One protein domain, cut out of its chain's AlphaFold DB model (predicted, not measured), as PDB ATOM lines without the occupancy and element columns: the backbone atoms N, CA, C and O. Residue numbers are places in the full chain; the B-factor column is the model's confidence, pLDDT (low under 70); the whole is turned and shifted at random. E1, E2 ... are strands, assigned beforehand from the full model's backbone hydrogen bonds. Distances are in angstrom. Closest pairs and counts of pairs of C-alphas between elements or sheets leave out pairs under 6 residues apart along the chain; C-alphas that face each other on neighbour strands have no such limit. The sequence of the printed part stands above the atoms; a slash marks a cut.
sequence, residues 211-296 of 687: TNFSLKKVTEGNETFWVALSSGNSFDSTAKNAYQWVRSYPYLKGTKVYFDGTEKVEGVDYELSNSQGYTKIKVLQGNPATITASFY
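This is residues 211 to 296 of the 687 residues of the protein "Putative cytochrome c" of Carboxydothermus hydrogenoformans (strain ATCC BAA-161 / DSM 6008 / Z-2901) (UniProt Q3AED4). With little regular structure, this small body has two walls of strands: a curled antiparallel sheet, E1 E8 E4 E5, and the hairpins E2-E3 and E6-E7, side by side through E3 and E7. E1 runs on into E2, and residues 228 to 255 make a long loop from E3 to E4. The 86 printed residues, with eight named strands in order E1 to E8 and no named helix, are all strand by class, but the strands hold 34 residues. It is compact, radius of gyration of the C-alphas 12.1 A, spanning 30 by 29 by 20 A.

E1, residues 211 to 214, begins at C-alpha (186.219, 128.040, 27.238). E2 is 216 to 220, E3 223 to 227, E4 256 to 259, E5 262 to 264, E6 270 to 273, E7 280 to 283. E8, 291 to 295, 13.0 A, ends at C-alpha (183.061, 122.922, 24.049).

Within hydrogen-bond range are N 213 and O 293 of E1 and E8, 2.8 A, N 258 and O 292 of E4 and E8, 2.8 A, and N 264 and O 257 of hairpin E4-E5, 2.8 A. E3 and E7 come closest at the C-alphas of Phe 225 and Lys 282, 4.9 A.

The printed part has no cut. Residue 249 is under 70.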
ATOM      1  N   THR A 211     186.230 126.753  27.950       93.75
ATOM      2  CA  THR A 211     186.219 128.040  27.238       93.75
ATOM      3  C   THR A 211     187.610 128.348  26.705       93.75
ATOM      4  O   THR A 211     188.574 128.307  27.469       93.75
ATOM      5  N   ASN A 212     187.716 128.677  25.413       94.81
ATOM      6  CA  ASN A 212     188.967 129.052  24.737       94.81
ATOM      7  C   ASN A 212     190.140 128.097  25.029       94.81
ATOM      8  O   ASN A 212     191.291 128.514  25.159       94.81
ATOM      9  N   PHE A 213     189.847 126.804  25.141       97.12
ATOM     10  CA  PHE A 213     190.825 125.773  25.443       97.12
ATOM     11  C   PHE A 213     191.802 125.622  24.280       97.12
ATOM     12  O   PHE A 213     191.374 125.522  23.132       97.12
ATOM     13  N   SER A 214     193.103 125.586  24.560       96.94
ATOM     14  CA  SER A 214     194.138 125.473  23.527       96.94
ATOM     15  C   SER A 214     194.250 124.059  22.972       96.94
ATOM     16  O   SER A 214     194.369 123.091  23.728       96.94
ATOM     17  N   LEU A 215     194.284 123.933  21.645       96.81
ATOM     18  CA  LEU A 215     194.441 122.647  20.974       96.81
ATOM     19  C   LEU A 215     195.900 122.354  20.626       96.81
ATOM     20  O   LEU A 215     196.736 123.247  20.474       96.81
ATOM     21  N   LYS A 216     196.201 121.064  20.475       96.44
ATOM     22  CA  LYS A 216     197.490 120.559  20.008       96.44
ATOM     23  C   LYS A 216     197.372 120.054  18.582       96.44
ATOM     24  O   LYS A 216     196.483 119.263  18.276       96.44
ATOM     25  N   LYS A 217     198.291 120.516  17.736       95.19
ATOM     26  CA  LYS A 217     198.487 120.012  16.380       95.19
ATOM     27  C   LYS A 217     199.126 118.630  16.454       95.19
ATOM     28  O   LYS A 217     200.104 118.442  17.174       95.19
ATOM     29  N   VAL A 218     198.571 117.689  15.710       94.75
ATOM     30  CA  VAL A 218     199.004 116.296  15.634       94.75
ATOM     31  C   VAL A 218     199.167 115.935  14.165       94.75
ATOM     32  O   VAL A 218     198.334 116.297  13.333       94.75
ATOM     33  N   THR A 219     200.244 115.221  13.857       91.75
ATOM     34  CA  THR A 219     200.478 114.631  12.540       91.75
ATOM     35  C   THR A 219     200.630 113.128  12.730       91.75
ATOM     36  O   THR A 219     201.599 112.684  13.339       91.75
ATOM     37  N   GLU A 220     199.668 112.353  12.234       87.38
ATOM     38  CA  GLU A 220     199.723 110.886  12.210       87.38
ATOM     39  C   GLU A 220     199.672 110.423  10.751       87.38
ATOM     40  O   GLU A 220     198.705 110.676  10.027       87.38
ATOM     41  N   GLY A 221     200.743 109.771  10.294       87.25
ATOM     42  CA  GLY A 221     200.904 109.420   8.883       87.25
ATOM     43  C   GLY A 221     200.847 110.661   7.984       87.25
ATOM     44  O   GLY A 221     201.636 111.589   8.151       87.25
ATOM     45  N   ASN A 222     199.896 110.675   7.047       88.50
ATOM     46  CA  ASN A 222     199.693 111.778   6.099       88.50
ATOM     47  C   ASN A 222     198.598 112.769   6.539       88.50
ATOM     48  O   ASN A 222     198.317 113.725   5.815       88.50
ATOM     49  N   GLU A 223     197.947 112.551   7.686       89.06
ATOM     50  CA  GLU A 223     196.894 113.433   8.191       89.06
ATOM     51  C   GLU A 223     197.470 114.407   9.226       89.06
ATOM     52  O   GLU A 223     198.210 114.022  10.129       89.06
ATOM     53  N   THR A 224     197.114 115.690   9.108       92.62
ATOM     54  CA  THR A 224     197.373 116.700  10.140       92.62
ATOM     55  C   THR A 224     196.047 117.213  10.673       92.62
ATOM     56  O   THR A 224     195.204 117.683   9.910       92.62
ATOM     57  N   PHE A 225     195.871 117.139  11.987       95.06
ATOM     58  CA  PHE A 225     194.647 117.539  12.672       95.06
ATOM     59  C   PHE A 225     194.969 118.162  14.032       95.06
ATOM     60  O   PHE A 225     196.120 118.195  14.466       95.06
ATOM     61  N   TRP A 226     193.950 118.686  14.704       96.69
ATOM     62  CA  TRP A 226     194.077 119.288  16.026       96.69
ATOM     63  C   TRP A 226     193.159 118.605  17.033       96.69
ATOM     64  O   TRP A 226     192.053 118.191  16.688       96.69
ATOM     65  N   VAL A 227     193.615 118.503  18.281       96.50
ATOM     66  CA  VAL A 227     192.869 117.881  19.387       96.50
ATOM     67  C   VAL A 227     192.996 118.688  20.673       96.50
ATOM     68  O   VAL A 227     194.015 119.333  20.922       96.50
ATOM     69  N   ALA A 228     191.976 118.615  21.525       96.19
ATOM     70  CA  ALA A 228     192.047 119.111  22.895       96.19
ATOM     71  C   ALA A 228     192.516 117.974  23.819       96.19
ATOM     72  O   ALA A 228     191.790 116.997  24.000       96.19
ATOM     73  N   LEU A 229     193.717 118.079  24.397       94.12
ATOM     74  CA  LEU A 229     194.239 117.055  25.312       94.12
ATOM     75  C   LEU A 229     193.528 117.119  26.671       94.12
ATOM     76  O   LEU A 229     193.426 118.186  27.273       94.12
ATOM     77  N   SER A 230     193.066 115.972  27.169       88.69
ATOM     78  CA  SER A 230     192.499 115.828  28.514       88.69
ATOM     79  C   SER A 230     193.565 115.701  29.596       88.69
ATOM     80  O   SER A 230     193.299 115.979  30.761       88.69
ATOM     81  N   SER A 231     194.760 115.247  29.223       84.88
ATOM     82  CA  SER A 231     195.866 114.995  30.144       84.88
ATOM     83  C   SER A 231     197.187 114.879  29.388       84.88
ATOM     84  O   SER A 231     197.224 114.348  28.278       84.88
ATOM     85  N   GLY A 232     198.282 115.295  30.027       84.69
ATOM     86  CA  GLY A 232     199.616 115.269  29.427       84.69
ATOM     87  C   GLY A 232     199.833 116.366  28.377       84.69
ATOM     88  O   GLY A 232     198.960 117.192  28.119       84.69
ATOM     89  N   ASN A 233     201.030 116.372  27.786       87.50
ATOM     90  CA  ASN A 233     201.471 117.410  26.843       87.50
ATOM     91  C   ASN A 233     201.581 116.924  25.387       87.50
ATOM     92  O   ASN A 233     201.787 117.739  24.488       87.50
ATOM     93  N   SER A 234     201.439 115.619  25.156       90.06
ATOM     94  CA  SER A 234     201.526 114.963  23.850       90.06
ATOM     95  C   SER A 234     200.291 114.101  23.611       90.06
ATOM     96  O   SER A 234     199.736 113.543  24.555       90.06
ATOM     97  N   PHE A 235     199.862 113.989  22.357       92.62
ATOM     98  CA  PHE A 235     198.749 113.120  21.981       92.62
ATOM     99  C   PHE A 235     199.159 111.644  22.034       92.62
ATOM    100  O   PHE A 235     200.238 111.288  21.567       92.62
ATOM    101  N   ASP A 236     198.285 110.812  22.594       87.69
ATOM    102  CA  ASP A 236     198.402 109.357  22.624       87.69
ATOM    103  C   ASP A 236     197.012 108.742  22.393       87.69
ATOM    104  O   ASP A 236     196.115 108.784  23.247       87.69
ATOM    105  N   SER A 237     196.831 108.173  21.201       81.06
ATOM    106  CA  SER A 237     195.583 107.544  20.767       81.06
ATOM    107  C   SER A 237     195.266 106.249  21.521       81.06
ATOM    108  O   SER A 237     194.087 105.898  21.643       81.06
ATOM    109  N   THR A 238     196.279 105.571  22.068       79.75
ATOM    110  CA  THR A 238     196.129 104.342  22.858       79.75
ATOM    111  C   THR A 238     195.696 104.675  24.281       79.75
ATOM    112  O   THR A 238     194.765 104.065  24.802       79.75
ATOM    113  N   ALA A 239     196.294 105.706  24.883       74.88
ATOM    114  CA  ALA A 239     195.905 106.196  26.206       74.88
ATOM    115  C   ALA A 239     194.576 106.978  26.213       74.88
ATOM    116  O   ALA A 239     194.089 107.350  27.286       74.88
ATOM    117  N   LYS A 240     193.991 107.261  25.034       80.88
ATOM    118  CA  LYS A 240     192.746 108.037  24.864       80.88
ATOM    119  C   LYS A 240     192.785 109.333  25.690       80.88
ATOM    120  O   LYS A 240     191.897 109.631  26.494       80.88
ATOM    121  N   ASN A 241     193.873 110.089  25.533       86.75
ATOM    122  CA  ASN A 241     194.171 111.276  26.339       86.75
ATOM    123  C   ASN A 241     193.689 112.599  25.718       86.75
ATOM    124  O   ASN A 241     194.155 113.670  26.109       86.75
ATOM    125  N   ALA A 242     192.760 112.536  24.764       91.75
ATOM    126  CA  ALA A 242     192.100 113.684  24.159       91.75
ATOM    127  C   ALA A 242     190.607 113.687  24.504       91.75
ATOM    128  O   ALA A 242     189.993 112.630  24.627       91.75
ATOM    129  N   TYR A 243     190.018 114.873  24.647       92.12
ATOM    130  CA  TYR A 243     188.590 115.010  24.903       92.12
ATOM    131  C   TYR A 243     187.760 114.573  23.690       92.12
ATOM    132  O   TYR A 243     188.041 114.947  22.549       92.12
ATOM    133  N   GLN A 244     186.668 113.864  23.960       91.31
ATOM    134  CA  GLN A 244     185.512 113.785  23.073       91.31
ATOM    135  C   GLN A 244     184.529 114.900  23.440       91.31
ATOM    136  O   GLN A 244     184.374 115.230  24.613       91.31
ATOM    137  N   TRP A 245     183.893 115.515  22.447       91.44
ATOM    138  CA  TRP A 245     182.966 116.631  22.654       91.44
ATOM    139  C   TRP A 245     181.530 116.164  22.452       91.44
ATOM    140  O   TRP A 245     181.251 115.404  21.518       91.44
ATOM    141  N   VAL A 246     180.618 116.654  23.290       88.56
ATOM    142  CA  VAL A 246     179.176 116.444  23.115       88.56
ATOM    143  C   VAL A 246     178.656 117.470  22.109       88.56
ATOM    144  O   VAL A 246     178.845 118.667  22.302       88.56
ATOM    145  N   ARG A 247     178.063 117.001  21.002       80.25
ATOM    146  CA  ARG A 247     177.807 117.836  19.811       80.25
ATOM    147  C   ARG A 247     176.412 117.694  19.190       80.25
ATOM    148  O   ARG A 247     176.147 118.323  18.173       80.25
ATOM    149  N   SER A 248     175.524 116.867  19.740       74.75
ATOM    150  CA  SER A 248     174.139 116.776  19.249       74.75
ATOM    151  C   SER A 248     173.269 117.862  19.862       74.75
ATOM    152  O   SER A 248     173.653 118.466  20.859       74.75
ATOM    153  N   TYR A 249     172.048 118.040  19.353       67.75
ATOM    154  CA  TYR A 249     171.008 118.729  20.118       67.75
ATOM    155  C   TYR A 249     170.916 118.135  21.543       67.75
ATOM    156  O   TYR A 249     170.973 116.907  21.677       67.75
ATOM    157  N   PRO A 250     170.804 118.961  22.601       73.00
ATOM    158  CA  PRO A 250     170.738 120.430  22.597       73.00
ATOM    159  C   PRO A 250     172.091 121.178  22.624       73.00
ATOM    160  O   PRO A 250     172.081 122.397  22.610       73.00
ATOM    161  N   TYR A 251     173.244 120.509  22.615       80.88
ATOM    162  CA  TYR A 251     174.604 121.059  22.821       80.88
ATOM    163  C   TYR A 251     175.218 121.822  21.623       80.88
ATOM    164  O   TYR A 251     176.443 121.909  21.486       80.88
ATOM    165  N   LEU A 252     174.392 122.315  20.699       71.88
ATOM    166  CA  LEU A 252     174.858 122.816  19.400       71.88
ATOM    167  C   LEU A 252     175.522 124.201  19.480       71.88
ATOM    168  O   LEU A 252     176.446 124.461  18.715       71.88
ATOM    169  N   LYS A 253     175.085 125.096  20.376       79.81
ATOM    170  CA  LYS A 253     175.604 126.476  20.476       79.81
ATOM    171  C   LYS A 253     176.867 126.576  21.325       79.81
ATOM    172  O   LYS A 253     177.601 127.556  21.198       79.81
ATOM    173  N   GLY A 254     177.131 125.597  22.188       83.19
ATOM    174  CA  GLY A 254     178.328 125.582  23.026       83.19
ATOM    175  C   GLY A 254     179.607 125.163  22.300       83.19
ATOM    176  O   GLY A 254     180.687 125.366  22.839       83.19
ATOM    177  N   THR A 255     179.547 124.605  21.088       91.44
ATOM    178  CA  THR A 255     180.775 124.278  20.342       91.44
ATOM    179  C   THR A 255     181.212 125.461  19.485       91.44
ATOM    180  O   THR A 255     180.525 125.832  18.539       91.44
ATOM    181  N   LYS A 256     182.378 126.037  19.792       94.31
ATOM    182  CA  LYS A 256     182.971 127.156  19.046       94.31
ATOM    183  C   LYS A 256     184.455 126.927  18.825       94.31
ATOM    184  O   LYS A 256     185.156 126.553  19.760       94.31
ATOM    185  N   VAL A 257     184.950 127.188  17.619       96.25
ATOM    186  CA  VAL A 257     186.369 127.025  17.267       96.25
ATOM    187  C   VAL A 257     186.907 128.350  16.757       96.25
ATOM    188  O   VAL A 257     186.255 129.023  15.961       96.25
ATOM    189  N   TYR A 258     188.103 128.710  17.211       97.56
ATOM    190  CA  TYR A 258     188.761 129.964  16.882       97.56
ATOM    191  C   TYR A 258     190.110 129.691  16.234       97.56
ATOM    192  O   TYR A 258     190.914 128.920  16.760       97.56
ATOM    193  N   PHE A 259     190.371 130.355  15.113       97.50
ATOM    194  CA  PHE A 259     191.680 130.384  14.466       97.50
ATOM    195  C   PHE A 259     192.314 131.734  14.759       97.50
ATOM    196  O   PHE A 259     191.740 132.764  14.401       97.50
ATOM    197  N   ASP A 260     193.458 131.727  15.445       95.62
ATOM    198  CA  ASP A 260     194.197 132.941  15.812       95.62
ATOM    199  C   ASP A 260     193.296 134.020  16.457       95.62
ATOM    200  O   ASP A 260     193.382 135.211  16.168       95.62
ATOM    201  N   GLY A 261     192.374 133.576  17.321       94.75
ATOM    202  CA  GLY A 261     191.435 134.427  18.063       94.75
ATOM    203  C   GLY A 261     190.127 134.776  17.342       94.75
ATOM    204  O   GLY A 261     189.254 135.382  17.954       94.75
ATOM    205  N   THR A 262     189.944 134.377  16.079       96.19
ATOM    206  CA  THR A 262     188.717 134.652  15.306       96.19
ATOM    207  C   THR A 262     187.830 133.415  15.213       96.19
ATOM    208  O   THR A 262     188.316 132.362  14.808       96.19
ATOM    209  N   GLU A 263     186.539 133.536  15.550       96.25
ATOM    210  CA  GLU A 263     185.562 132.433  15.480       96.25
ATOM    211  C   GLU A 263     185.379 131.950  14.035       96.25
ATOM    212  O   GLU A 263     185.348 132.752  13.098       96.25
ATOM    213  N   LYS A 264     185.279 130.632  13.858       96.50
ATOM    214  CA  LYS A 264     185.212 129.950  12.563       96.50
ATOM    215  C   LYS A 264     183.993 129.047  12.453       96.50
ATOM    216  O   LYS A 264     183.444 128.598  13.462       96.50
ATOM    217  N   VAL A 265     183.616 128.728  11.218       94.12
ATOM    218  CA  VAL A 265     182.400 127.972  10.903       94.12
ATOM    219  C   VAL A 265     182.740 126.535  10.504       94.12
ATOM    220  O   VAL A 265     183.530 126.291   9.588       94.12
ATOM    221  N   GLU A 266     182.118 125.569  11.183       92.56
ATOM    222  CA  GLU A 266     182.224 124.152  10.826       92.56
ATOM    223  C   GLU A 266     181.623 123.884   9.431       92.56
ATOM    224  O   GLU A 266     180.592 124.444   9.065       92.56
ATOM    225  N   GLY A 267     182.267 123.021   8.642       92.38
ATOM    226  CA  GLY A 267     181.902 122.692   7.261       92.38
ATOM    227  C   GLY A 267     182.412 123.697   6.223       92.38
ATOM    228  O   GLY A 267     182.349 123.415   5.029       92.38
ATOM    229  N   VAL A 268     182.940 124.845   6.660       94.88
ATOM    230  CA  VAL A 268     183.543 125.868   5.788       94.88
ATOM    231  C   VAL A 268     185.036 125.999   6.074       94.88
ATOM    232  O   VAL A 268     185.860 125.763   5.192       94.88
ATOM    233  N   ASP A 269     185.391 126.339   7.313       96.50
ATOM    234  CA  ASP A 269     186.778 126.571   7.728       96.50
ATOM    235  C   ASP A 269     187.441 125.298   8.282       96.50
ATOM    236  O   ASP A 269     188.651 125.099   8.143       96.50
ATOM    237  N   TYR A 270     186.654 124.427   8.920       96.00
ATOM    238  CA  TYR A 270     187.105 123.174   9.525       96.00
ATOM    239  C   TYR A 270     186.016 122.103   9.541       96.00
ATOM    240  O   TYR A 270     184.833 122.405   9.441       96.00
ATOM    241  N   GLU A 271     186.417 120.857   9.756       95.06
ATOM    242  CA  GLU A 271     185.536 119.724  10.044       95.06
ATOM    243  C   GLU A 271     185.861 119.133  11.412       95.06
ATOM    244  O   GLU A 271     187.034 119.009  11.781       95.06
ATOM    245  N   LEU A 272     184.827 118.726  12.149       92.00
ATOM    246  CA  LEU A 272     184.978 118.014  13.411       92.00
ATOM    247  C   LEU A 272     184.560 116.550  13.269       92.00
ATOM    248  O   LEU A 272     183.456 116.246  12.817       92.00
ATOM    249  N   SER A 273     185.385 115.630  13.764       88.62
ATOM    250  CA  SER A 273     185.082 114.194  13.758       88.62
ATOM    251  C   SER A 273     185.280 113.569  15.132       88.62
ATOM    252  O   SER A 273     186.357 113.686  15.706       88.62
ATOM    253  N   ASN A 274     184.268 112.838  15.610       86.25
ATOM    254  CA  ASN A 274     184.333 112.041  16.845       86.25
ATOM    255  C   ASN A 274     184.612 110.547  16.581       86.25
ATOM    256  O   ASN A 274     184.566 109.735  17.502       86.25
ATOM    257  N   SER A 275     184.876 110.164  15.325       80.31
ATOM    258  CA  SER A 275     184.931 108.760  14.866       80.31
ATOM    259  C   SER A 275     185.939 107.867  15.600       80.31
ATOM    260  O   SER A 275     185.806 106.650  15.574       80.31
ATOM    261  N   GLN A 276     186.934 108.459  16.264       80.06
ATOM    262  CA  GLN A 276     188.021 107.747  16.943       80.06
ATOM    263  C   GLN A 276     187.864 107.702  18.480       80.06
ATOM    264  O   GLN A 276     188.772 107.260  19.197       80.06
ATOM    265  N   GLY A 277     186.718 108.166  18.997       81.25
ATOM    266  CA  GLY A 277     186.464 108.315  20.436       81.25
ATOM    267  C   GLY A 277     187.118 109.557  21.049       81.25
ATOM    268  O   GLY A 277     187.344 109.612  22.249       81.25
ATOM    269  N   TYR A 278     187.481 110.535  20.225       88.94
ATOM    270  CA  TYR A 278     187.928 111.874  20.609       88.94
ATOM    271  C   TYR A 278     187.591 112.832  19.470       88.94
ATOM    272  O   TYR A 278     187.391 112.389  18.335       88.94
ATOM    273  N   THR A 279     187.528 114.133  19.752       92.06
ATOM    274  CA  THR A 279     187.204 115.129  18.726       92.06
ATOM    275  C   THR A 279     188.462 115.561  17.981       92.06
ATOM    276  O   THR A 279     189.342 116.209  18.551       92.06
ATOM    277  N   LYS A 280     188.529 115.230  16.689       93.94
ATOM    278  CA  LYS A 280     189.511 115.764  15.739       93.94
ATOM    279  C   LYS A 280     188.973 117.021  15.079       93.94
ATOM    280  O   LYS A 280     187.838 117.001  14.614       93.94
ATOM    281  N   ILE A 281     189.810 118.049  14.954       96.12
ATOM    282  CA  ILE A 281     189.576 119.190  14.063       96.12
ATOM    283  C   ILE A 281     190.493 119.075  12.853       96.12
ATOM    284  O   ILE A 281     191.719 119.116  12.987       96.12
ATOM    285  N   LYS A 282     189.900 118.988  11.667       95.69
ATOM    286  CA  LYS A 282     190.615 119.085  10.398       95.69
ATOM    287  C   LYS A 282     190.388 120.468   9.807       95.69
ATOM    288  O   LYS A 282     189.251 120.864   9.593       95.69
ATOM    289  N   VAL A 283     191.465 121.204   9.555       96.06
ATOM    290  CA  VAL A 283     191.387 122.522   8.911       96.06
ATOM    291  C   VAL A 283     191.110 122.319   7.421       96.06
ATOM    292  O   VAL A 283     191.839 121.581   6.760       96.06
ATOM    293  N   LEU A 284     190.059 122.957   6.908       95.31
ATOM    294  CA  LEU A 284     189.712 122.954   5.484       95.31
ATOM    295  C   LEU A 284     190.313 124.158   4.756       95.31
ATOM    296  O   LEU A 284     190.717 124.039   3.600       95.31
ATOM    297  N   GLN A 285     190.375 125.309   5.431       89.50
ATOM    298  CA  GLN A 285     190.860 126.562   4.859       89.50
ATOM    299  C   GLN A 285     191.833 127.278   5.802       89.50
ATOM    300  O   GLN A 285     191.604 127.389   7.006       89.50
ATOM    301  N   GLY A 286     192.911 127.813   5.227       88.25
ATOM    302  CA  GLY A 286     193.945 128.546   5.958       88.25
ATOM    303  C   GLY A 286     195.009 127.656   6.611       88.25
ATOM    304  O   GLY A 286     195.022 126.436   6.465       88.25
ATOM    305  N   ASN A 287     195.942 128.297   7.315       91.12
ATOM    306  CA  ASN A 287     197.013 127.641   8.065       91.12
ATOM    307  C   ASN A 287     197.204 128.365   9.409       91.12
ATOM    308  O   ASN A 287     198.147 129.147   9.547       91.12
ATOM    309  N   PRO A 288     196.268 128.183  10.358       94.19
ATOM    310  CA  PRO A 288     196.292 128.907  11.622       94.19
ATOM    311  C   PRO A 288     197.535 128.549  12.437       94.19
ATOM    312  O   PRO A 288     197.936 127.380  12.501       94.19
ATOM    313  N   ALA A 289     198.130 129.552  13.083       92.44
ATOM    314  CA  ALA A 289     199.246 129.325  14.000       92.44
ATOM    315  C   ALA A 289     198.750 128.703  15.313       92.44
ATOM    316  O   ALA A 289     199.415 127.848  15.902       92.44
ATOM    317  N   THR A 290     197.559 129.111  15.747       94.94
ATOM    318  CA  THR A 290     196.913 128.668  16.976       94.94
ATOM    319  C   THR A 290     195.443 128.352  16.739       94.94
ATOM    320  O   THR A 290     194.736 129.061  16.020       94.94
ATOM    321  N   ILE A 291     194.972 127.280  17.376       97.62
ATOM    322  CA  ILE A 291     193.554 126.934  17.424       97.62
ATOM    323  C   ILE A 291     193.140 126.807  18.883       97.62
ATOM    324  O   ILE A 291     193.775 126.083  19.659       97.62
ATOM    325  N   THR A 292     192.062 127.492  19.243       98.06
ATOM    326  CA  THR A 292     191.374 127.311  20.521       98.06
ATOM    327  C   THR A 292     189.926 126.913  20.279       98.06
ATOM    328  O   THR A 292     189.377 127.130  19.197       98.06
ATOM    329  N   ALA A 293     189.296 126.296  21.274       97.00
ATOM    330  CA  ALA A 293     187.889 125.944  21.189       97.00
ATOM    331  C   ALA A 293     187.174 126.064  22.530       97.00
ATOM    332  O   ALA A 293     187.759 125.831  23.588       97.00
ATOM    333  N   SER A 294     185.886 126.371  22.460       95.25
ATOM    334  CA  SER A 294     184.959 126.226  23.572       95.25
ATOM    335  C   SER A 294     184.015 125.061  23.282       95.25
ATOM    336  O   SER A 294     183.572 124.916  22.142       95.25
ATOM    337  N   PHE A 295     183.796 124.174  24.254       93.81
ATOM    338  CA  PHE A 295     183.061 122.922  24.049       93.81
ATOM    339  C   PHE A 295     182.638 122.269  25.371       93.81
ATOM    340  O   PHE A 295     183.262 122.483  26.413       93.81
ATOM    341  N   TYR A 296     181.633 121.389  25.316       92.12
ATOM    342  CA  TYR A 296     181.306 120.492  26.429       92.12
ATOM    343  C   TYR A 296     182.115 119.195  26.331       92.12
ATOM    344  O   TYR A 296     181.934 118.434  25.369       92.12
TER     345      TYR A 296